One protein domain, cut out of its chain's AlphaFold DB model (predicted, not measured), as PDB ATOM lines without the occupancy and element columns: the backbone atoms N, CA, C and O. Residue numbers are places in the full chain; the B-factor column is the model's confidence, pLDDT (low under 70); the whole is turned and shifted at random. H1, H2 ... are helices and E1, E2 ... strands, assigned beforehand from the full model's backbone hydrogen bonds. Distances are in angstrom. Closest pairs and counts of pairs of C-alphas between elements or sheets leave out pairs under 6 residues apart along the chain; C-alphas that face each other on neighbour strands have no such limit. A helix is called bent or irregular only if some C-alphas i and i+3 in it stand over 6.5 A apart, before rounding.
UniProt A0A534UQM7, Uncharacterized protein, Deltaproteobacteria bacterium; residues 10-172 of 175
ATOM      1  N   ASN A  10     -25.744  26.991  29.865       84.56
ATOM      2  CA  ASN A  10     -25.808  27.937  30.967       84.56
ATOM      3  C   ASN A  10     -24.992  29.171  30.590       84.56
ATOM      4  O   ASN A  10     -23.795  29.083  30.326       84.56
ATOM      5  N   ASN A  11     -25.639  30.330  30.521       89.56
ATOM      6  CA  ASN A  11     -25.003  31.566  30.082       89.56
ATOM      7  C   ASN A  11     -25.072  32.594  31.204       89.56
ATOM      8  O   ASN A  11     -26.160  32.921  31.675       89.56
ATOM      9  N   TYR A  12     -23.919  33.134  31.588       92.75
ATOM     10  CA  TYR A  12     -23.819  34.131  32.645       92.75
ATOM     11  C   TYR A  12     -23.076  35.369  32.163       92.75
ATOM     12  O   TYR A  12     -22.020  35.288  31.534       92.75
ATOM     13  N   CYS A  13     -23.619  36.530  32.513       94.50
ATOM     14  CA  CYS A  13     -22.885  37.788  32.507       94.50
ATOM     15  C   CYS A  13     -22.114  37.898  33.822       94.50
ATOM     16  O   CYS A  13     -22.714  37.864  34.892       94.50
ATOM     17  N   VAL A  14     -20.796  38.041  33.744       95.00
ATOM     18  CA  VAL A  14     -19.893  37.974  34.896       95.00
ATOM     19  C   VAL A  14     -19.083  39.261  34.991       95.00
ATOM     20  O   VAL A  14     -18.620  39.786  33.978       95.00
ATOM     21  N   ALA A  15     -18.909  39.780  36.207       94.81
ATOM     22  CA  ALA A  15     -18.025  40.917  36.439       94.81
ATOM     23  C   ALA A  15     -16.574  40.522  36.082       94.81
ATOM     24  O   ALA A  15     -16.138  39.450  36.508       94.81
ATOM     25  N   PRO A  16     -15.811  41.331  35.321       94.31
ATOM     26  CA  PRO A  16     -14.493  40.929  34.820       94.31
ATOM     27  C   PRO A  16     -13.532  40.394  35.895       94.31
ATOM     28  O   PRO A  16     -12.831  39.412  35.683       94.31
ATOM     29  N   GLU A  17     -13.555  40.992  37.082       94.19
ATOM     30  CA  GLU A  17     -12.745  40.639  38.250       94.19
ATOM     31  C   GLU A  17     -13.129  39.307  38.916       94.19
ATOM     32  O   GLU A  17     -12.399  38.819  39.779       94.19
ATOM     33  N   HIS A  18     -14.277  38.726  38.562       95.44
ATOM     34  CA  HIS A  18     -14.740  37.436  39.078       95.44
ATOM     35  C   HIS A  18     -14.382  36.270  38.158       95.44
ATOM     36  O   HIS A  18     -14.406  35.128  38.614       95.44
ATOM     37  N   VAL A  19     -14.059  36.534  36.886       95.88
ATOM     38  CA  VAL A  19     -13.905  35.494  35.857       95.88
ATOM     39  C   VAL A  19     -12.867  34.456  36.266       95.88
ATOM     40  O   VAL A  19     -13.183  33.273  36.288       95.88
ATOM     41  N   ASP A  20     -11.663  34.870  36.661       95.88
ATOM     42  CA  ASP A  20     -10.599  33.914  36.988       95.88
ATOM     43  C   ASP A  20     -10.908  33.084  38.240       95.88
ATOM     44  O   ASP A  20     -10.637  31.886  38.260       95.88
ATOM     45  N   ARG A  21     -11.547  33.686  39.252       97.06
ATOM     46  CA  ARG A  21     -11.999  32.965  40.457       97.06
ATOM     47  C   ARG A  21     -13.098  31.955  40.129       97.06
ATOM     48  O   ARG A  21     -13.109  30.851  40.663       97.06
ATOM     49  N   LEU A  22     -14.011  32.312  39.228       96.50
ATOM     50  CA  LEU A  22     -15.029  31.391  38.732       96.50
ATOM     51  C   LEU A  22     -14.405  30.241  37.949       96.50
ATOM     52  O   LEU A  22     -14.772  29.099  38.198       96.50
ATOM     53  N   CYS A  23     -13.448  30.516  37.061       96.56
ATOM     54  CA  CYS A  23     -12.700  29.479  36.352       96.56
ATOM     55  C   CYS A  23     -12.018  28.514  37.335       96.56
ATOM     56  O   CYS A  23     -12.170  27.304  37.200       96.56
ATOM     57  N   GLU A  24     -11.349  29.044  38.366       96.12
ATOM     58  CA  GLU A  24     -10.718  28.243  39.425       96.12
ATOM     59  C   GLU A  24     -11.740  27.336  40.136       96.12
ATOM     60  O   GLU A  24     -11.513  26.133  40.290       96.12
ATOM     61  N   ALA A  25     -12.893  27.884  40.533       95.81
ATOM     62  CA  ALA A  25     -13.956  27.109  41.167       95.81
ATOM     63  C   ALA A  25     -14.548  26.048  40.219       95.81
ATOM     64  O   ALA A  25     -14.774  24.911  40.633       95.81
ATOM     65  N   ILE A  26     -14.770  26.395  38.949       94.38
ATOM     66  CA  ILE A  26     -15.330  25.499  37.933       94.38
ATOM     67  C   ILE A  26     -14.396  24.316  37.690       94.38
ATOM     68  O   ILE A  26     -14.819  23.170  37.805       94.38
ATOM     69  N   GLU A  27     -13.123  24.580  37.419       93.81
ATOM     70  CA  GLU A  27     -12.124  23.548  37.122       93.81
ATOM     71  C   GLU A  27     -11.900  22.608  38.315       93.81
ATOM     72  O   GLU A  27     -11.673  21.408  38.149       93.81
ATOM     73  N   ALA A  28     -12.014  23.130  39.536       92.00
ATOM     74  CA  ALA A  28     -11.853  22.340  40.748       92.00
ATOM     75  C   ALA A  28     -13.078  21.480  41.100       92.00
ATOM     76  O   ALA A  28     -12.908  20.405  41.688       92.00
ATOM     77  N   LEU A  29     -14.294  21.961  40.812       91.62
ATOM     78  CA  LEU A  29     -15.540  21.383  41.330       91.62
ATOM     79  C   LEU A  29     -16.374  20.674  40.265       91.62
ATOM     80  O   LEU A  29     -17.016  19.674  40.579       91.62
ATOM     81  N   PHE A  30     -16.293  21.087  39.005       89.69
ATOM     82  CA  PHE A  30     -17.134  20.594  37.918       89.69
ATOM     83  C   PHE A  30     -16.301  19.716  36.967       89.69
ATOM     84  O   PHE A  30     -15.096  19.924  36.821       89.69
ATOM     85  N   PRO A  31     -16.888  18.695  36.324       87.06
ATOM     86  CA  PRO A  31     -16.210  17.848  35.338       87.06
ATOM     87  C   PRO A  31     -16.188  18.516  33.952       87.06
ATOM     88  O   PRO A  31     -16.338  17.860  32.924       87.06
ATOM     89  N   TRP A  32     -16.083  19.840  33.921       88.75
ATOM     90  CA  TRP A  32     -16.174  20.638  32.713       88.75
ATOM     91  C   TRP A  32     -14.792  20.907  32.125       88.75
ATOM     92  O   TRP A  32     -13.844  21.218  32.840       88.75
ATOM     93  N   SER A  33     -14.683  20.818  30.804       91.12
ATOM     94  CA  SER A  33     -13.450  21.095  30.070       91.12
ATOM     95  C   SER A  33     -13.506  22.486  29.454       91.12
ATOM     96  O   SER A  33     -14.494  22.841  28.814       91.12
ATOM     97  N   LEU A  34     -12.446  23.272  29.634       93.94
ATOM     98  CA  LEU A  34     -12.301  24.582  29.002       93.94
ATOM     99  C   LEU A  34     -12.203  24.416  27.476       93.94
ATOM    100  O   LEU A  34     -11.329  23.705  26.989       93.94
ATOM    101  N   ILE A  35     -13.078  25.088  26.726       93.44
ATOM    102  CA  ILE A  35     -13.120  25.033  25.250       93.44
ATOM    103  C   ILE A  35     -12.825  26.382  24.587       93.44
ATOM    104  O   ILE A  35     -12.426  26.427  23.426       93.44
ATOM    105  N   VAL A  36     -13.006  27.492  25.303       94.19
ATOM    106  CA  VAL A  36     -12.659  28.828  24.808       94.19
ATOM    107  C   VAL A  36     -12.245  29.727  25.962       94.19
ATOM    108  O   VAL A  36     -12.906  29.764  26.998       94.19
ATOM    109  N   ARG A  37     -11.160  30.481  25.766       95.88
ATOM    110  CA  ARG A  37     -10.739  31.556  26.666       95.88
ATOM    111  C   ARG A  37     -10.344  32.776  25.848       95.88
ATOM    112  O   ARG A  37      -9.334  32.771  25.151       95.88
ATOM    113  N   LYS A  38     -11.181  33.804  25.919       94.50
ATOM    114  CA  LYS A  38     -11.003  35.128  25.319       94.50
ATOM    115  C   LYS A  38     -11.254  36.190  26.395       94.50
ATOM    116  O   LYS A  38     -11.936  35.878  27.373       94.50
ATOM    117  N   PRO A  39     -10.755  37.427  26.234       90.19
ATOM    118  CA  PRO A  39     -10.972  38.498  27.214       90.19
ATOM    119  C   PRO A  39     -12.448  38.707  27.598       90.19
ATOM    120  O   PRO A  39     -12.772  38.962  28.756       90.19
ATOM    121  N   GLU A  40     -13.350  38.568  26.630       93.25
ATOM    122  CA  GLU A  40     -14.786  38.807  26.764       93.25
ATOM    123  C   GLU A  40     -15.622  37.536  26.984       93.25
ATOM    124  O   GLU A  40     -16.817  37.630  27.277       93.25
ATOM    125  N   LEU A  41     -15.026  36.350  26.827       96.19
ATOM    126  CA  LEU A  41     -15.750  35.080  26.829       96.19
ATOM    127  C   LEU A  41     -14.877  33.921  27.317       96.19
ATOM    128  O   LEU A  41     -13.874  33.574  26.691       96.19
ATOM    129  N   VAL A  42     -15.341  33.245  28.362       97.50
ATOM    130  CA  VAL A  42     -14.859  31.917  28.753       97.50
ATOM    131  C   VAL A  42     -15.966  30.907  28.499       97.50
ATOM    132  O   VAL A  42     -17.133  31.193  28.759       97.50
ATOM    133  N   GLY A  43     -15.617  29.738  27.976       94.88
ATOM    134  CA  GLY A  43     -16.576  28.675  27.722       94.88
ATOM    135  C   GLY A  43     -16.042  27.315  28.128       94.88
ATOM    136  O   GLY A  43     -14.882  26.985  27.869       94.88
ATOM    137  N   TYR A  44     -16.920  26.531  28.731       93.00
ATOM    138  CA  TYR A  44     -16.679  25.192  29.233       93.00
ATOM    139  C   TYR A  44     -17.697  24.210  28.647       93.00
ATOM    140  O   TYR A  44     -18.815  24.605  28.321       93.00
ATOM    141  N   ARG A  45     -17.334  22.929  28.549       89.56
ATOM    142  CA  ARG A  45     -18.201  21.857  28.035       89.56
ATOM    143  C   ARG A  45     -18.215  20.642  28.957       89.56
ATOM    144  O   ARG A  45     -17.187  20.299  29.541       89.56
ATOM    145  N   LEU A  46     -19.360  19.969  29.053       84.81
ATOM    146  CA  LEU A  46     -19.502  18.697  29.758       84.81
ATOM    147  C   LEU A  46     -19.187  17.513  28.826       84.81
ATOM    148  O   LEU A  46     -20.049  17.028  28.098       84.81
ATOM    149  N   GLY A  47     -17.947  17.019  28.877       77.69
ATOM    150  CA  GLY A  47     -17.482  15.931  28.010       77.69
ATOM    151  C   GLY A  47     -17.267  16.367  26.555       77.69
ATOM    152  O   GLY A  47     -17.054  17.548  26.274       77.69
ATOM    153  N   ASP A  48     -17.297  15.407  25.627       72.19
ATOM    154  CA  ASP A  48     -16.972  15.646  24.209       72.19
ATOM    155  C   ASP A  48     -18.182  15.953  23.320       72.19
ATOM    156  O   ASP A  48     -18.034  16.475  22.214       72.19
ATOM    157  N   ASP A  49     -19.378  15.670  23.821       68.25
ATOM    158  CA  ASP A  49     -20.642  15.843  23.117       68.25
ATOM    159  C   ASP A  49     -21.179  17.266  23.336       68.25
ATOM    160  O   ASP A  49     -21.438  17.684  24.466       68.25
ATOM    161  N   LEU A  50     -21.334  18.020  22.243       61.12
ATOM    162  CA  LEU A  50     -21.824  19.403  22.272       61.12
ATOM    163  C   LEU A  50     -23.258  19.512  22.806       61.12
ATOM    164  O   LEU A  50     -23.620  20.566  23.319       61.12
ATOM    165  N   ASN A  51     -24.041  18.434  22.745       66.12
ATOM    166  CA  ASN A  51     -25.425  18.419  23.208       66.12
ATOM    167  C   ASN A  51     -25.557  18.057  24.697       66.12
ATOM    168  O   ASN A  51     -26.660  18.081  25.227       66.12
ATOM    169  N   ARG A  52     -24.457  17.729  25.396       70.25
ATOM    170  CA  ARG A  52     -24.486  17.369  26.834       70.25
ATOM    171  C   ARG A  52     -24.395  18.558  27.782       70.25
ATOM    172  O   ARG A  52     -24.622  18.399  28.985       70.25
ATOM    173  N   GLY A  53     -24.048  19.722  27.246       80.56
ATOM    174  CA  GLY A  53     -24.104  20.989  27.954       80.56
ATOM    175  C   GLY A  53     -22.822  21.786  27.900       80.56
ATOM    176  O   GLY A  53     -21.707  21.257  27.857       80.56
ATOM    177  N   ALA A  54     -23.012  23.098  27.926       87.50
ATOM    178  CA  ALA A  54     -21.940  24.072  27.934       87.50
ATOM    179  C   ALA A  54     -22.244  25.182  28.934       87.50
ATOM    180  O   ALA A  54     -23.399  25.522  29.191       87.50
ATOM    181  N   LEU A  55     -21.188  25.772  29.475       90.19
ATOM    182  CA  LEU A  55     -21.252  26.985  30.270       90.19
ATOM    183  C   LEU A  55     -20.497  28.077  29.535       90.19
ATOM    184  O   LEU A  55     -19.339  27.880  29.181       90.19
ATOM    185  N   TYR A  56     -21.108  29.246  29.405       93.50
ATOM    186  CA  TYR A  56     -20.443  30.447  28.925       93.50
ATOM    187  C   TYR A  56     -20.482  31.548  29.979       93.50
ATOM    188  O   TYR A  56     -21.542  31.923  30.481       93.50
ATOM    189  N   LEU A  57     -19.306  32.094  30.276       95.56
ATOM    190  CA  LEU A  57     -19.117  33.273  31.108       95.56
ATOM    191  C   LEU A  57     -18.740  34.435  30.191       95.56
ATOM    192  O   LEU A  57     -17.630  34.488  29.655       95.56
ATOM    193  N   ARG A  58     -19.665  35.372  29.994       96.00
ATOM    194  CA  ARG A  58     -19.401  36.619  29.280       96.00
ATOM    195  C   ARG A  58     -18.937  37.674  30.274       96.00
ATOM    196  O   ARG A  58     -19.710  38.103  31.129       96.00
ATOM    197  N   SER A  59     -17.694  38.117  30.130       94.88
ATOM    198  CA  SER A  59     -17.129  39.197  30.940       94.88
ATOM    199  C   SER A  59     -17.775  40.528  30.547       94.88
ATOM    200  O   SER A  59     -17.693  40.940  29.389       94.88
ATOM    201  N   THR A  60     -18.463  41.194  31.478       93.81
ATOM    202  CA  THR A  60     -19.132  42.476  31.217       93.81
ATOM    203  C   THR A  60     -19.077  43.423  32.422       93.81
ATOM    204  O   THR A  60     -19.513  43.059  33.517       93.81
ATOM    205  N   PRO A  61     -18.619  44.680  32.248       93.69
ATOM    206  CA  PRO A  61     -18.657  45.687  33.309       93.69
ATOM    207  C   PRO A  61     -20.063  45.945  33.874       93.69
ATOM    208  O   PRO A  61     -20.194  46.279  35.046       93.69
ATOM    209  N   ALA A  62     -21.124  45.736  33.087       94.06
ATOM    210  CA  ALA A  62     -22.497  45.918  33.563       94.06
ATOM    211  C   ALA A  62     -22.879  44.922  34.675       94.06
ATOM    212  O   ALA A  62     -23.672  45.258  35.553       94.06
ATOM    213  N   ALA A  63     -22.287  43.718  34.685       92.94
ATOM    214  CA  ALA A  63     -22.494  42.767  35.775       92.94
ATOM    215  C   ALA A  63     -21.928  43.304  37.098       92.94
ATOM    216  O   ALA A  63     -22.581  43.164  38.129       92.94
ATOM    217  N   ARG A  64     -20.777  43.996  37.075       92.06
ATOM    218  CA  ARG A  64     -20.230  44.672  38.265       92.06
ATOM    219  C   ARG A  64     -21.221  45.689  38.819       92.06
ATOM    220  O   ARG A  64     -21.544  45.642  40.001       92.06
ATOM    221  N   THR A  65     -21.755  46.557  37.959       94.38
ATOM    222  CA  THR A  65     -22.730  47.578  38.369       94.38
ATOM    223  C   THR A  65     -23.961  46.959  39.028       94.38
ATOM    224  O   THR A  65     -24.442  47.485  40.033       94.38
ATOM    225  N   LEU A  66     -24.455  45.829  38.512       91.69
ATOM    226  CA  LEU A  66     -25.558  45.097  39.134       91.69
ATOM    227  C   LEU A  66     -25.190  44.614  40.545       91.69
ATOM    228  O   LEU A  66     -25.940  44.875  41.484       91.69
ATOM    229  N   PHE A  67     -24.035  43.959  40.706       90.19
ATOM    230  CA  PHE A  67     -23.554  43.481  42.008       90.19
ATOM    231  C   PHE A  67     -23.414  44.615  43.024       90.19
ATOM    232  O   PHE A  67     -23.936  44.520  44.135       90.19
ATOM    233  N   GLU A  68     -22.747  45.704  42.643       93.00
ATOM    234  CA  GLU A  68     -22.535  46.867  43.508       93.00
ATOM    235  C   GLU A  68     -23.863  47.521  43.902       93.00
ATOM    236  O   GLU A  68     -24.065  47.873  45.066       93.00
ATOM    237  N   THR A  69     -24.797  47.630  42.952       95.31
ATOM    238  CA  THR A  69     -26.125  48.204  43.195       95.31
ATOM    239  C   THR A  69     -26.937  47.335  44.145       95.31
ATOM    240  O   THR A  69     -27.476  47.857  45.117       95.31
ATOM    241  N   VAL A  70     -26.994  46.020  43.920       93.00
ATOM    242  CA  VAL A  70     -27.700  45.088  44.811       93.00
ATOM    243  C   VAL A  70     -27.076  45.103  46.203       93.00
ATOM    244  O   VAL A  70     -27.797  45.238  47.187       93.00
ATOM    245  N   ALA A  71     -25.747  45.054  46.310       92.31
ATOM    246  CA  ALA A  71     -25.057  45.102  47.598       92.31
ATOM    247  C   ALA A  71     -25.338  46.407  48.356       92.31
ATOM    248  O   ALA A  71     -25.519  46.394  49.573       92.31
ATOM    249  N   ARG A  72     -25.380  47.540  47.646       96.50
ATOM    250  CA  ARG A  72     -25.766  48.832  48.219       96.50
ATOM    251  C   ARG A  72     -27.215  48.812  48.703       96.50
ATOM    252  O   ARG A  72     -27.456  49.141  49.859       96.50
ATOM    253  N   LEU A  73     -28.151  48.369  47.865       96.38
ATOM    254  CA  LEU A  73     -29.571  48.300  48.213       96.38
ATOM    255  C   LEU A  73     -29.828  47.377  49.412       96.38
ATOM    256  O   LEU A  73     -30.587  47.757  50.292       96.38
ATOM    257  N   ARG A  74     -29.149  46.228  49.513       94.69
ATOM    258  CA  ARG A  74     -29.240  45.341  50.688       94.69
ATOM    259  C   ARG A  74     -28.806  46.033  51.986       94.69
ATOM    260  O   ARG A  74     -29.383  45.788  53.034       94.69
ATOM    261  N   ARG A  75     -27.813  46.927  51.946       96.44
ATOM    262  CA  ARG A  75     -27.413  47.694  53.142       96.44
ATOM    263  C   ARG A  75     -28.403  48.803  53.497       96.44
ATOM    264  O   ARG A  75     -28.553  49.119  54.670       96.44
ATOM    265  N   GLU A  76     -29.024  49.415  52.494       97.94
ATOM    266  CA  GLU A  76     -29.910  50.573  52.668       97.94
ATOM    267  C   GLU A  76     -31.376  50.192  52.931       97.94
ATOM    268  O   GLU A  76     -32.116  50.997  53.487       97.94
ATOM    269  N   GLN A  77     -31.806  48.995  52.522       97.94
ATOM    270  CA  GLN A  77     -33.201  48.545  52.548       97.94
ATOM    271  C   GLN A  77     -33.311  47.211  53.311       97.94
ATOM    272  O   GLN A  77     -33.158  46.148  52.703       97.94
ATOM    273  N   PRO A  78     -33.581  47.235  54.632       96.38
ATOM    274  CA  PRO A  78     -33.632  46.026  55.459       96.38
ATOM    275  C   PRO A  78     -34.643  44.980  54.978       96.38
ATOM    276  O   PRO A  78     -34.333  43.793  54.993       96.38
ATOM    277  N   ASP A  79     -35.812  45.408  54.490       97.12
ATOM    278  CA  ASP A  79     -36.841  44.496  53.969       97.12
ATOM    279  C   ASP A  79     -36.368  43.768  52.705       97.12
ATOM    280  O   ASP A  79     -36.634  42.580  52.519       97.12
ATOM    281  N   LEU A  80     -35.609  44.460  51.848       93.69
ATOM    282  CA  LEU A  80     -35.007  43.851  50.667       93.69
ATOM    283  C   LEU A  80     -33.910  42.860  51.060       93.69
ATOM    284  O   LEU A  80     -33.834  41.778  50.484       93.69
ATOM    285  N   ASP A  81     -33.058  43.204  52.030       95.06
ATOM    286  CA  ASP A  81     -32.049  42.266  52.527       95.06
ATOM    287  C   ASP A  81     -32.687  41.036  53.169       95.06
ATOM    288  O   ASP A  81     -32.225  39.924  52.931       95.06
ATOM    289  N   LEU A  82     -33.778  41.209  53.917       94.62
ATOM    290  CA  LEU A  82     -34.541  40.095  54.468       94.62
ATOM    291  C   LEU A  82     -35.095  39.195  53.356       94.62
ATOM    292  O   LEU A  82     -34.970  37.977  53.455       94.62
ATOM    293  N   ALA A  83     -35.632  39.773  52.277       91.94
ATOM    294  CA  ALA A  83     -36.094  39.008  51.120       91.94
ATOM    295  C   ALA A  83     -34.948  38.241  50.434       91.94
ATOM    296  O   ALA A  83     -35.098  37.058  50.136       91.94
ATOM    297  N   PHE A  84     -33.783  38.872  50.239       89.62
ATOM    298  CA  PHE A  84     -32.599  38.186  49.707       89.62
ATOM    299  C   PHE A  84     -32.132  37.054  50.616       89.62
ATOM    300  O   PHE A  84     -31.851  35.973  50.119       89.62
ATOM    301  N   ARG A  85     -32.082  37.274  51.935       88.06
ATOM    302  CA  ARG A  85     -31.730  36.225  52.900       88.06
ATOM    303  C   ARG A  85     -32.736  35.082  52.881       88.06
ATOM    304  O   ARG A  85     -32.315  33.941  52.996       88.06
ATOM    305  N   GLY A  86     -34.022  35.383  52.705       88.00
ATOM    306  CA  GLY A  86     -35.064  34.383  52.477       88.00
ATOM    307  C   GLY A  86     -34.719  33.509  51.274       88.00
ATOM    308  O   GLY A  86     -34.524  32.315  51.439       88.00
ATOM    309  N   LEU A  87     -34.502  34.117  50.103       83.00
ATOM    310  CA  LEU A  87     -34.108  33.402  48.878       83.00
ATOM    311  C   LEU A  87     -32.775  32.648  49.007       83.00
ATOM    312  O   LEU A  87     -32.589  31.589  48.417       83.00
ATOM    313  N   GLU A  88     -31.814  33.199  49.745       80.81
ATOM    314  CA  GLU A  88     -30.519  32.565  49.992       80.81
ATOM    315  C   GLU A  88     -30.640  31.361  50.934       80.81
ATOM    316  O   GLU A  88     -29.836  30.433  50.805       80.81
ATOM    317  N   ALA A  89     -31.613  31.392  51.847       80.81
ATOM    318  CA  ALA A  89     -31.931  30.335  52.801       80.81
ATOM    319  C   ALA A  89     -32.918  29.296  52.255       80.81
ATOM    320  O   ALA A  89     -33.044  28.242  52.872       80.81
ATOM    321  N   GLU A  90     -33.593  29.573  51.132       77.56
ATOM    322  CA  GLU A  90     -34.384  28.562  50.437       77.56
ATOM    323  C   GLU A  90     -33.510  27.337  50.164       77.56
ATOM    324  O   GLU A  90     -32.369  27.439  49.679       77.56
ATOM    325  N   ASP A  91     -34.074  26.173  50.481       69.81
ATOM    326  CA  ASP A  91     -33.494  24.903  50.087       69.81
ATOM    327  C   ASP A  91     -33.352  24.863  48.568       69.81
ATOM    328  O   ASP A  91     -34.011  25.587  47.817       69.81
ATOM    329  N   ALA A  92     -32.450  24.011  48.096       68.31
ATOM    330  CA  ALA A  92     -32.232  23.893  46.671       68.31
ATOM    331  C   ALA A  92     -33.544  23.590  45.930       68.31
ATOM    332  O   ALA A  92     -34.215  22.603  46.237       68.31
ATOM    333  N   ASP A  93     -33.882  24.431  44.949       67.06
ATOM    334  CA  ASP A  93     -35.068  24.235  44.125       67.06
ATOM    335  C   ASP A  93     -34.890  22.973  43.270       67.06
ATOM    336  O   ASP A  93     -34.175  22.937  42.263       67.06
ATOM    337  N   VAL A  94     -35.538  21.899  43.708       69.25
ATOM    338  CA  VAL A  94     -35.518  20.595  43.045       69.25
ATOM    339  C   VAL A  94     -36.286  20.603  41.723       69.25
ATOM    340  O   VAL A  94     -36.128  19.678  40.935       69.25
ATOM    341  N   ALA A  95     -37.098  21.627  41.453       65.94
ATOM    342  CA  ALA A  95     -37.857  21.767  40.216       65.94
ATOM    343  C   ALA A  95     -37.171  22.694  39.196       65.94
ATOM    344  O   ALA A  95     -37.444  22.573  38.003       65.94
ATOM    345  N   ASP A  96     -36.276  23.583  39.639       67.25
ATOM    346  CA  ASP A  96     -35.651  24.598  38.781       67.25
ATOM    347  C   ASP A  96     -34.133  24.753  39.019       67.25
ATOM    348  O   ASP A  96     -33.620  25.824  39.365       67.25
ATOM    349  N   HIS A  97     -33.384  23.664  38.811       67.31
ATOM    350  CA  HIS A  97     -31.924  23.628  38.940       67.31
ATOM    351  C   HIS A  97     -31.217  23.283  37.625       67.31
ATOM    352  O   HIS A  97     -31.731  22.591  36.749       67.31
ATOM    353  N   GLN A  98     -29.978  23.760  37.507       79.31
ATOM    354  CA  GLN A  98     -29.047  23.339  36.465       79.31
ATOM    355  C   GLN A  98     -28.121  22.290  37.063       79.31
ATOM    356  O   GLN A  98     -27.565  22.514  38.133       79.31
ATOM    357  N   GLY A  99     -27.944  21.152  36.397       82.94
ATOM    358  CA  GLY A  99     -27.191  20.048  36.978       82.94
ATOM    359  C   GLY A  99     -26.214  19.376  36.030       82.94
ATOM    360  O   GLY A  99     -26.250  19.558  34.813       82.94
ATOM    361  N   PHE A 100     -25.321  18.587  36.613       85.69
ATOM    362  CA  PHE A 100     -24.406  17.706  35.907       85.69
ATOM    363  C   PHE A 100     -24.219  16.413  36.694       85.69
ATOM    364  O   PHE A 100     -24.408  16.347  37.909       85.69
ATOM    365  N   ARG A 101     -23.793  15.369  35.988       86.19
ATOM    366  CA  ARG A 101     -23.525  14.064  36.583       86.19
ATOM    367  C   ARG A 101     -22.039  13.744  36.515       86.19
ATOM    368  O   ARG A 101     -21.407  13.967  35.485       86.19
ATOM    369  N   VAL A 102     -21.499  13.210  37.604       88.31
ATOM    370  CA  VAL A 102     -20.118  12.715  37.689       88.31
ATOM    371  C   VAL A 102     -20.075  11.194  37.568       88.31
ATOM    372  O   VAL A 102     -21.108  10.516  37.619       88.31
ATOM    373  N   ALA A 103     -18.883  10.641  37.342       87.81
ATOM    374  CA  ALA A 103     -18.755   9.257  36.898       87.81
ATOM    375  C   ALA A 103     -19.103   8.230  37.986       87.81
ATOM    376  O   ALA A 103     -19.583   7.137  37.652       87.81
ATOM    377  N   SER A 104     -18.869   8.565  39.259       91.06
ATOM    378  CA  SER A 104     -19.059   7.656  40.393       91.06
ATOM    379  C   SER A 104     -19.336   8.385  41.720       91.06
ATOM    380  O   SER A 104     -19.016   9.576  41.834       91.06
ATOM    381  N   PRO A 105     -19.890   7.690  42.735       95.12
ATOM    382  CA  PRO A 105     -20.047   8.237  44.084       95.12
ATOM    383  C   PRO A 105     -18.728   8.694  44.713       95.12
ATOM    384  O   PRO A 105     -18.691   9.731  45.364       95.12
ATOM    385  N   GLU A 106     -17.614   8.001  44.470       95.81
ATOM    386  CA  GLU A 106     -16.316   8.396  45.030       95.81
ATOM    387  C   GLU A 106     -15.824   9.718  44.429       95.81
ATOM    388  O   GLU A 106     -15.212  10.534  45.119       95.81
ATOM    389  N   GLU A 107     -16.059   9.954  43.131       94.44
ATOM    390  CA  GLU A 107     -15.791  11.263  42.529       94.44
ATOM    391  C   GLU A 107     -16.691  12.342  43.130       94.44
ATOM    392  O   GLU A 107     -16.208  13.427  43.467       94.44
ATOM    393  N   TRP A 108     -17.974  12.025  43.298       95.19
ATOM    394  CA  TRP A 108     -18.949  12.916  43.908       95.19
ATOM    395  C   TRP A 108     -18.528  13.321  45.326       95.19
ATOM    396  O   TRP A 108     -18.422  14.514  45.606       95.19
ATOM    397  N   GLU A 109     -18.162  12.367  46.188       96.88
ATOM    398  CA  GLU A 109     -17.734  12.636  47.566       96.88
ATOM    399  C   GLU A 109     -16.491  13.524  47.611       96.88
ATOM    400  O   GLU A 109     -16.446  14.501  48.365       96.88
ATOM    401  N   ARG A 110     -15.496  13.246  46.758       96.88
ATOM    402  CA  ARG A 110     -14.290  14.081  46.658       96.88
ATOM    403  C   ARG A 110     -14.624  15.519  46.268       96.88
ATOM    404  O   ARG A 110     -14.047  16.452  46.832       96.88
ATOM    405  N   ARG A 111     -15.537  15.717  45.314       96.50
ATOM    406  CA  ARG A 111     -15.952  17.052  44.857       96.50
ATOM    407  C   ARG A 111     -16.788  17.782  45.910       96.50
ATOM    408  O   ARG A 111     -16.518  18.956  46.155       96.50
ATOM    409  N   VAL A 112     -17.705  17.103  46.608       97.06
ATOM    410  CA  VAL A 112     -18.460  17.680  47.741       97.06
ATOM    411  C   VAL A 112     -17.520  18.097  48.871       97.06
ATOM    412  O   VAL A 112     -17.621  19.215  49.385       97.06
ATOM    413  N   ALA A 113     -16.557  17.247  49.236       97.38
ATOM    414  CA  ALA A 113     -15.564  17.569  50.256       97.38
ATOM    415  C   ALA A 113     -14.710  18.784  49.853       97.38
ATOM    416  O   ALA A 113     -14.415  19.652  50.682       97.38
ATOM    417  N   ARG A 114     -14.351  18.889  48.566       97.44
ATOM    418  CA  ARG A 114     -13.621  20.041  48.024       97.44
ATOM    419  C   ARG A 114     -14.455  21.319  48.047       97.44
ATOM    420  O   ARG A 114     -13.952  22.324  48.538       97.44
ATOM    421  N   ALA A 115     -15.715  21.274  47.613       97.06
ATOM    422  CA  ALA A 115     -16.633  22.411  47.686       97.06
ATOM    423  C   ALA A 115     -16.793  22.893  49.136       97.06
ATOM    424  O   ALA A 115     -16.586  24.066  49.428       97.06
ATOM    425  N   THR A 116     -17.020  21.963  50.067       97.25
ATOM    426  CA  THR A 116     -17.126  22.245  51.511       97.25
ATOM    427  C   THR A 116     -15.836  22.837  52.085       97.25
ATOM    428  O   THR A 116     -15.859  23.634  53.025       97.25
ATOM    429  N   THR A 117     -14.677  22.431  51.566       97.38
ATOM    430  CA  THR A 117     -13.388  23.020  51.948       97.38
ATOM    431  C   THR A 117     -13.277  24.446  51.421       97.38
ATOM    432  O   THR A 117     -13.003  25.342  52.211       97.38
ATOM    433  N   PHE A 118     -13.574  24.683  50.140       97.12
ATOM    434  CA  PHE A 118     -13.542  26.021  49.541       97.12
ATOM    435  C   PHE A 118     -14.476  27.000  50.247       97.12
ATOM    436  O   PHE A 118     -14.044  28.101  50.569       97.12
ATOM    437  N   SER A 119     -15.695  26.580  50.598       95.38
ATOM    438  CA  SER A 119     -16.631  27.407  51.372       95.38
ATOM    439  C   SER A 119     -16.053  27.918  52.693       95.38
ATOM    440  O   SER A 119     -16.456  28.973  53.170       95.38
ATOM    441  N   ARG A 120     -15.106  27.184  53.289       95.88
ATOM    442  CA  ARG A 120     -14.467  27.545  54.562       95.88
ATOM    443  C   ARG A 120     -13.142  28.276  54.377       95.88
ATOM    444  O   ARG A 120     -12.840  29.180  55.147       95.88
ATOM    445  N   THR A 121     -12.333  27.870  53.400       97.12
ATOM    446  CA  THR A 121     -10.934  28.315  53.278       97.12
ATOM    447  C   THR A 121     -10.698  29.332  52.167       97.12
ATOM    448  O   THR A 121      -9.666  29.998  52.168       97.12
ATOM    449  N   ARG A 122     -11.634  29.460  51.223       95.88
ATOM    450  CA  ARG A 122     -11.562  30.351  50.060       95.88
ATOM    451  C   ARG A 122     -12.891  31.094  49.865       95.88
ATOM    452  O   ARG A 122     -13.551  30.925  48.837       95.88
ATOM    453  N   PRO A 123     -13.315  31.921  50.844       93.56
ATOM    454  CA  PRO A 123     -14.558  32.687  50.734       93.56
ATOM    455  C   PRO A 123     -14.553  33.650  49.534       93.56
ATOM    456  O   PRO A 123     -15.613  33.989  49.015       93.56
ATOM    457  N   ASP A 124     -13.370  34.036  49.044       94.88
ATOM    458  CA  ASP A 124     -13.178  34.833  47.830       94.88
ATOM    459  C   ASP A 124     -13.703  34.154  46.554       94.88
ATOM    460  O   ASP A 124     -14.028  34.848  45.591       94.88
ATOM    461  N   LEU A 125     -13.819  32.821  46.544       95.38
ATOM    462  CA  LEU A 125     -14.384  32.064  45.424       95.38
ATOM    463  C   LEU A 125     -15.920  32.043  45.427       95.38
ATOM    464  O   LEU A 125     -16.524  31.633  44.437       95.38
ATOM    465  N   GLY A 126     -16.569  32.463  46.519       93.69
ATOM    466  CA  GLY A 126     -18.030  32.512  46.612       93.69
ATOM    467  C   GLY A 126     -18.719  31.151  46.453       93.69
ATOM    468  O   GLY A 126     -19.836  31.092  45.941       93.69
ATOM    469  N   VAL A 127     -18.058  30.061  46.851       95.81
ATOM    470  CA  VAL A 127     -18.604  28.696  46.796       95.81
ATOM    471  C   VAL A 127     -19.348  28.384  48.093       95.81
ATOM    472  O   VAL A 127     -18.772  28.508  49.171       95.81
ATOM    473  N   ALA A 128     -20.584  27.894  48.010       93.06
ATOM    474  CA  ALA A 128     -21.327  27.361  49.157       93.06
ATOM    475  C   ALA A 128     -21.977  26.015  48.818       93.06
ATOM    476  O   ALA A 128     -22.538  25.854  47.739       93.06
ATOM    477  N   VAL A 129     -21.922  25.050  49.736       93.31
ATOM    478  CA  VAL A 129     -22.700  23.807  49.633       93.31
ATOM    479  C   VAL A 129     -24.029  24.029  50.347       93.31
ATOM    480  O   VAL A 129     -24.040  24.278  51.548       93.31
ATOM    481  N   VAL A 130     -25.127  23.979  49.595       90.94
ATOM    482  CA  VAL A 130     -26.486  24.272  50.079       90.94
ATOM    483  C   VAL A 130     -27.121  23.026  50.691       90.94
ATOM    484  O   VAL A 130     -27.661  23.080  51.787       90.94
ATOM    485  N   ARG A 131     -27.021  21.887  50.001       90.94
ATOM    486  CA  ARG A 131     -27.637  20.619  50.409       90.94
ATOM    487  C   ARG A 131     -26.800  19.445  49.919       90.94
ATOM    488  O   ARG A 131     -26.152  19.546  48.875       90.94
ATOM    489  N   VAL A 132     -26.800  18.353  50.678       94.00
ATOM    490  CA  VAL A 132     -26.110  17.099  50.352       94.00
ATOM    491  C   VAL A 132     -27.007  15.941  50.755       94.00
ATOM    492  O   VAL A 132     -27.451  15.890  51.897       94.00
ATOM    493  N   GLU A 133     -27.224  15.014  49.835       93.94
ATOM    494  CA  GLU A 133     -28.071  13.843  50.023       93.94
ATOM    495  C   GLU A 133     -27.405  12.599  49.463       93.94
ATOM    496  O   GLU A 133     -26.816  12.612  48.376       93.94
ATOM    497  N   ARG A 134     -27.513  11.512  50.217       94.88
ATOM    498  CA  ARG A 134     -27.101  10.174  49.816       94.88
ATOM    499  C   ARG A 134     -28.324   9.271  49.703       94.88
ATOM    500  O   ARG A 134     -29.296   9.471  50.436       94.88
ATOM    501  N   PRO A 135     -28.256   8.227  48.862       92.88
ATOM    502  CA  PRO A 135     -29.249   7.166  48.872       92.88
ATOM    503  C   PRO A 135     -29.495   6.643  50.295       92.88
ATOM    504  O   PRO A 135     -28.570   6.185  50.963       92.88
ATOM    505  N   GLY A 136     -30.748   6.713  50.750       88.50
ATOM    506  CA  GLY A 136     -31.160   6.247  52.077       88.50
ATOM    507  C   GLY A 136     -31.134   7.295  53.196       88.50
ATOM    508  O   GLY A 136     -31.594   6.984  54.295       88.50
ATOM    509  N   ASP A 137     -30.670   8.526  52.945       92.50
ATOM    510  CA  ASP A 137     -30.859   9.617  53.908       92.50
ATOM    511  C   ASP A 137     -32.372   9.897  54.077       92.50
ATOM    512  O   ASP A 137     -33.100   9.902  53.081       92.50
ATOM    513  N   PRO A 138     -32.886  10.178  55.296       86.94
ATOM    514  CA  PRO A 138     -34.326  10.370  55.534       86.94
ATOM    515  C   PRO A 138     -34.996  11.479  54.706       86.94
ATOM    516  O   PRO A 138     -36.218  11.488  54.583       86.94
ATOM    517  N   GLY A 139     -34.212  12.422  54.175       81.94
ATOM    518  CA  GLY A 139     -34.679  13.520  53.326       81.94
ATOM    519  C   GLY A 139     -34.325  13.381  51.845       81.94
ATOM    520  O   GLY A 139     -34.689  14.273  51.083       81.94
ATOM    521  N   ALA A 140     -33.634  12.304  51.445       87.12
ATOM    522  CA  ALA A 140     -33.178  12.123  50.073       87.12
ATOM    523  C   ALA A 140     -34.352  12.030  49.098       87.12
ATOM    524  O   ALA A 140     -35.296  11.263  49.301       87.12
ATOM    525  N   LEU A 141     -34.260  12.772  47.995       83.56
ATOM    526  CA  LEU A 141     -35.290  12.772  46.951       83.56
ATOM    527  C   LEU A 141     -35.368  11.442  46.198       83.56
ATOM    528  O   LEU A 141     -36.398  11.113  45.608       83.56
ATOM    529  N   THR A 142     -34.270  10.685  46.186       87.12
ATOM    530  CA  THR A 142     -34.179   9.393  45.511       87.12
ATOM    531  C   THR A 142     -33.393   8.385  46.344       87.12
ATOM    532  O   THR A 142     -32.511   8.742  47.123       87.12
ATOM    533  N   ASP A 143     -33.669   7.096  46.141       89.75
ATOM    534  CA  ASP A 143     -32.927   5.987  46.754       89.75
ATOM    535  C   ASP A 143     -31.757   5.495  45.878       89.75
ATOM    536  O   ASP A 143     -31.208   4.418  46.112       89.75
ATOM    537  N   TYR A 144     -31.402   6.243  44.826       91.31
ATOM    538  CA  TYR A 144     -30.428   5.806  43.820       91.31
ATOM    539  C   TYR A 144     -29.478   6.905  43.321       91.31
ATOM    540  O   TYR A 144     -28.564   6.591  42.550       91.31
ATOM    541  N   LEU A 145     -29.660   8.169  43.723       92.25
ATOM    542  CA  LEU A 145     -28.736   9.262  43.418       92.25
ATOM    543  C   LEU A 145     -28.085   9.806  44.685       92.25
ATOM    544  O   LEU A 145     -28.739  10.077  45.686       92.25
ATOM    545  N   TYR A 146     -26.785  10.036  44.580       94.88
ATOM    546  CA  TYR A 146     -26.058  10.982  45.411       94.88
ATOM    547  C   TYR A 146     -26.265  12.368  44.807       94.88
ATOM    548  O   TYR A 146     -25.999  12.535  43.616       94.88
ATOM    549  N   GLN A 147     -26.729  13.342  45.587       93.56
ATOM    550  CA  GLN A 147     -27.107  14.672  45.097       93.56
ATOM    551  C   GLN A 147     -26.512  15.760  45.989       93.56
ATOM    552  O   GLN A 147     -26.643  15.724  47.210       93.56
ATOM    553  N   ALA A 148     -25.819  16.728  45.397       94.06
ATOM    554  CA  ALA A 148     -25.298  17.884  46.116       94.06
ATOM    555  C   ALA A 148     -25.615  19.166  45.356       94.06
ATOM    556  O   ALA A 148     -25.436  19.219  44.145       94.06
ATOM    557  N   TRP A 149     -26.007  20.213  46.070       93.06
ATOM    558  CA  TRP A 149     -26.319  21.513  45.488       93.06
ATOM    559  C   TRP A 149     -25.251  22.524  45.880       93.06
ATOM    560  O   TRP A 149     -25.025  22.787  47.062       93.06
ATOM    561  N   ILE A 150     -24.567  23.069  44.878       92.88
ATOM    562  CA  ILE A 150     -23.395  23.930  45.026       92.88
ATOM    563  C   ILE A 150     -23.716  25.297  44.436       92.88
ATOM    564  O   ILE A 150     -23.974  25.431  43.242       92.88
ATOM    565  N   ARG A 151     -23.675  26.329  45.270       91.94
ATOM    566  CA  ARG A 151     -23.885  27.720  44.886       91.94
ATOM    567  C   ARG A 151     -22.568  28.394  44.515       91.94
ATOM    568  O   ARG A 151     -21.598  28.299  45.265       91.94
ATOM    569  N   LEU A 152     -22.563  29.109  43.390       93.56
ATOM    570  CA  LEU A 152     -21.467  29.965  42.926       93.56
ATOM    571  C   LEU A 152     -21.903  31.438  42.967       93.56
ATOM    572  O   LEU A 152     -22.393  31.986  41.981       93.56
ATOM    573  N   ALA A 153     -21.715  32.099  44.110       91.88
ATOM    574  CA  ALA A 153     -22.193  33.463  44.359       91.88
ATOM    575  C   ALA A 153     -21.641  34.504  43.369       91.88
ATOM    576  O   ALA A 153     -22.298  35.501  43.074       91.88
ATOM    577  N   LEU A 154     -20.454  34.258  42.811       94.38
ATOM    578  CA  LEU A 154     -19.812  35.156  41.850       94.38
ATOM    579  C   LEU A 154     -20.529  35.237  40.489       94.38
ATOM    580  O   LEU A 154     -20.252  36.167  39.728       94.38
ATOM    581  N   LEU A 155     -21.447  34.309  40.181       92.50
ATOM    582  CA  LEU A 155     -22.251  34.333  38.947       92.50
ATOM    583  C   LEU A 155     -23.385  35.360  38.975       92.50
ATOM    584  O   LEU A 155     -23.848  35.794  37.924       92.50
ATOM    585  N   GLY A 156     -23.859  35.729  40.161       88.56
ATOM    586  CA  GLY A 156     -24.975  36.650  40.317       88.56
ATOM    587  C   GLY A 156     -25.661  36.497  41.670       88.56
ATOM    588  O   GLY A 156     -25.399  35.529  42.383       88.56
ATOM    589  N   PRO A 157     -26.565  37.424  42.021       80.88
ATOM    590  CA  PRO A 157     -27.279  37.405  43.296       80.88
ATOM    591  C   PRO A 157     -28.424  36.378  43.354       80.88
ATOM    592  O   PRO A 157     -28.960  36.131  44.426       80.88
ATOM    593  N   VAL A 158     -28.821  35.794  42.219       79.31
ATOM    594  CA  VAL A 158     -29.943  34.849  42.110       79.31
ATOM    595  C   VAL A 158     -29.606  33.717  41.136       79.31
ATOM    596  O   VAL A 158     -28.782  33.902  40.241       79.31
ATOM    597  N   ARG A 159     -30.267  32.558  41.290       76.69
ATOM    598  CA  ARG A 159     -30.227  31.416  40.348       76.69
ATOM    599  C   ARG A 159     -28.816  30.967  39.929       76.69
ATOM    600  O   ARG A 159     -28.484  30.834  38.753       76.69
ATOM    601  N   ASN A 160     -27.982  30.718  40.926       87.38
ATOM    602  CA  ASN A 160     -26.557  30.407  40.793       87.38
ATOM    603  C   ASN A 160     -26.174  29.095  41.506       87.38
ATOM    604  O   ASN A 160     -25.027  28.923  41.920       87.38
ATOM    605  N   THR A 161     -27.147  28.204  41.709       89.12
ATOM    606  CA  THR A 161     -26.963  26.911  42.381       89.12
ATOM    607  C   THR A 161     -27.014  25.789  41.353       89.12
ATOM    608  O   THR A 161     -27.937  25.738  40.544       89.12
ATOM    609  N   PHE A 162     -26.018  24.907  41.398       89.44
ATOM    610  CA  PHE A 162     -25.879  23.766  40.505       89.44
ATOM    611  C   PHE A 162     -26.032  22.462  41.263       89.44
ATOM    612  O   PHE A 162     -25.440  22.293  42.328       89.44
ATOM    613  N   GLU A 163     -26.765  21.524  40.687       90.69
ATOM    614  CA  GLU A 163     -26.857  20.172  41.207       90.69
ATOM    615  C   GLU A 163     -25.744  19.284  40.628       90.69
ATOM    616  O   GLU A 163     -25.527  19.209  39.419       90.69
ATOM    617  N   MET A 164     -25.040  18.572  41.499       91.81
ATOM    618  CA  MET A 164     -24.096  17.527  41.145       91.81
ATOM    619  C   MET A 164     -24.659  16.173  41.557       91.81
ATOM    620  O   MET A 164     -24.909  15.935  42.742       91.81
ATOM    621  N   GLN A 165     -24.773  15.264  40.591       92.19
ATOM    622  CA  GLN A 165     -25.317  13.929  40.811       92.19
ATOM    623  C   GLN A 165     -24.292  12.816  40.565       92.19
ATOM    624  O   GLN A 165     -23.451  12.911  39.671       92.19
ATOM    625  N   ALA A 166     -24.411  11.709  41.294       92.12
ATOM    626  CA  ALA A 166     -23.824  10.420  40.932       92.12
ATOM    627  C   ALA A 166     -24.834   9.299  41.173       92.12
ATOM    628  O   ALA A 166     -25.680   9.399  42.051       92.12
ATOM    629  N   LEU A 167     -24.761   8.229  40.382       91.88
ATOM    630  CA  LEU A 167     -25.692   7.107  40.517       91.88
ATOM    631  C   LEU A 167     -25.086   6.023  41.389       91.88
ATOM    632  O   LEU A 167     -23.926   5.662  41.187       91.88
ATOM    633  N   GLU A 168     -25.910   5.483  42.275       88.81
ATOM    634  CA  GLU A 168     -25.608   4.303  43.074       88.81
ATOM    635  C   GLU A 168     -25.215   3.122  42.160       88.81
ATOM    636  O   GLU A 168     -26.025   2.704  41.317       88.81
ATOM    637  N   PRO A 169     -23.989   2.573  42.286       82.62
ATOM    638  CA  PRO A 169     -23.513   1.455  41.478       82.62
ATOM    639  C   PRO A 169     -24.474   0.265  41.442       82.62
ATOM    640  O   PRO A 169     -24.719  -0.279  40.361       82.62
ATOM    641  N   ALA A 170     -25.085  -0.091  42.577       76.00
ATOM    642  CA  ALA A 170     -26.027  -1.211  42.657       76.00
ATOM    643  C   ALA A 170     -27.300  -1.003  41.811       76.00
ATOM    644  O   ALA A 170     -27.966  -1.964  41.426       76.00
ATOM    645  N   LYS A 171     -27.638   0.250  41.483       71.00
ATOM    646  CA  LYS A 171     -28.835   0.630  40.718       71.00
ATOM    647  C   LYS A 171     -28.532   0.900  39.237       71.00
ATOM    648  O   LYS A 171     -29.449   1.169  38.464       71.00
ATOM    649  N   ARG A 172     -27.265   0.794  38.813       59.34
ATOM    650  CA  ARG A 172     -26.802   1.032  37.429       59.34
ATOM    651  C   ARG A 172     -27.193  -0.082  36.448       59.34
ATOM    652  O   ARG A 172     -27.206   0.168  35.252       59.34
TER     653      ARG A 172
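AT A GLANCE: This is residues 10 to 172 of the 175 residues of an uncharacterized protein of Deltaproteobacteria bacterium (UniProt A0A534UQM7). Two halves of like build, each a four-stranded sheet with one helix packed along one face, stand side by side at an angle: H4 covers the sheet of E5, E8, E7 and E6, H1 covers the sheet of E1, E4, E3 and E2, and both helices lie on the inner side of that angle. An L-shaped arm of H2 and H3 joins the halves, H2 rising past the ends of E1 and E4 and H3 folding back toward the second half. The printed part has 163 residues, with four named helices and eight named strands in the order E1 H1 E2 E3 E4 H2 H3 E5 H4 E6 E7 E8, and its class is mixed, helices and strands. Both sheets are mixed, with the orders E1 E4 E3 E2 and E5 E8 E7 E6. The whole is compact, with a radius of gyration of the C-alphas of 16.5 A and spans of 51 by 39 by 29 A.

HOW THE PARTS SIT: One strongly twisted sheet holds E5, residues 98 to 101, E8, residues 161 to 167, E7, residues 145 to 152, and E6, residues 127 to 133. E5 and E8 are parallel at 27 degrees, with N 163 and O 98 2.9 A apart, within hydrogen-bond range. E6, E7 and E8 form a meander, each strand the antiparallel neighbour of the one before; N 130 and O 149 are 2.8 A apart, and N 148 and O 164 2.9 A. H4, residues 105 to 121, is on this sheet at a height of 8.8 A, over E8, E7 and E6, and runs along the strands, at 26 degrees to E7 on the local plane. The closest C-alphas of H4 and E6 are those of Ser 119 and Val 127, 5.1 A apart. E5, H4 and E6 make a split strand-helix-strand unit, two strands running the same way with E8 and E7 between them, and its crossover is right-handed. The other sheet, only just strongly twisted with C-alphas up to 4.1 A off its best plane, holds E1, residues 10 to 14, E4, residues 54 to 59, E3, residues 41 to 46, and E2, residues 32 to 38. E1 and E4 are parallel at 16 degrees, with N 12 and O 56 2.9 A apart. E2, E3 and E4 are a second meander; N 43 and O 36 are 2.9 A apart, and N 44 and O 55 2.8 A. H1, residues 16 to 29, is on this sheet at a height of 9.0 A and runs along the strands; E1, H1 and E2 make a second split unit, also right-handed. Two layers, helices on one face of a sheet, are H1 with this sheet, and H1 and H4 with the other. H1 touches H4 with residues 28 to 29 alone, the closest C-alphas being those of Leu 29 and Arg 111, 5.6 A apart; they run opposite ways at a tilt of 38 degrees, only just steep. H2, residues 61 to 76, only grazes the sheet of E1 with residues 61 to 67, and touches H3, residues 78 to 89, only at the corner, where the C-alphas of Arg 74 and Asp 81 are 4.6 A apart. H3 and H4 are apart. Every O i to N i+4 pair is within hydrogen-bond range in H2 and H3, against 8 of 10 in H1 and 12 of 13 in H4.

IN THESE COORDINATES: E1 begins at C-alpha 10, (-25.808, 27.937, 30.967). H4 is 23.9 A long from C-alpha 105 at (-20.047, 8.237, 44.084), H2 22.9 A and H1 20.6 A; H1 is irregular, with C-alphas 17 and 20 7.2 A apart. E7, 21.9 A, is the longest strand by residues, and E8, 19.9 A, ends at C-alpha 167, (-25.692, 7.107, 40.517).

THE WHOLE: The two C-alphas farthest apart are those of Glu 76 and Ala 170, 52.9 A. The printed part has no cut, and the link from E6 to E7, 11 residues, is long. Mean pLDDT of the printed part is 89.7; residues 49 to 51, 91 to 97 and 172 are under 70.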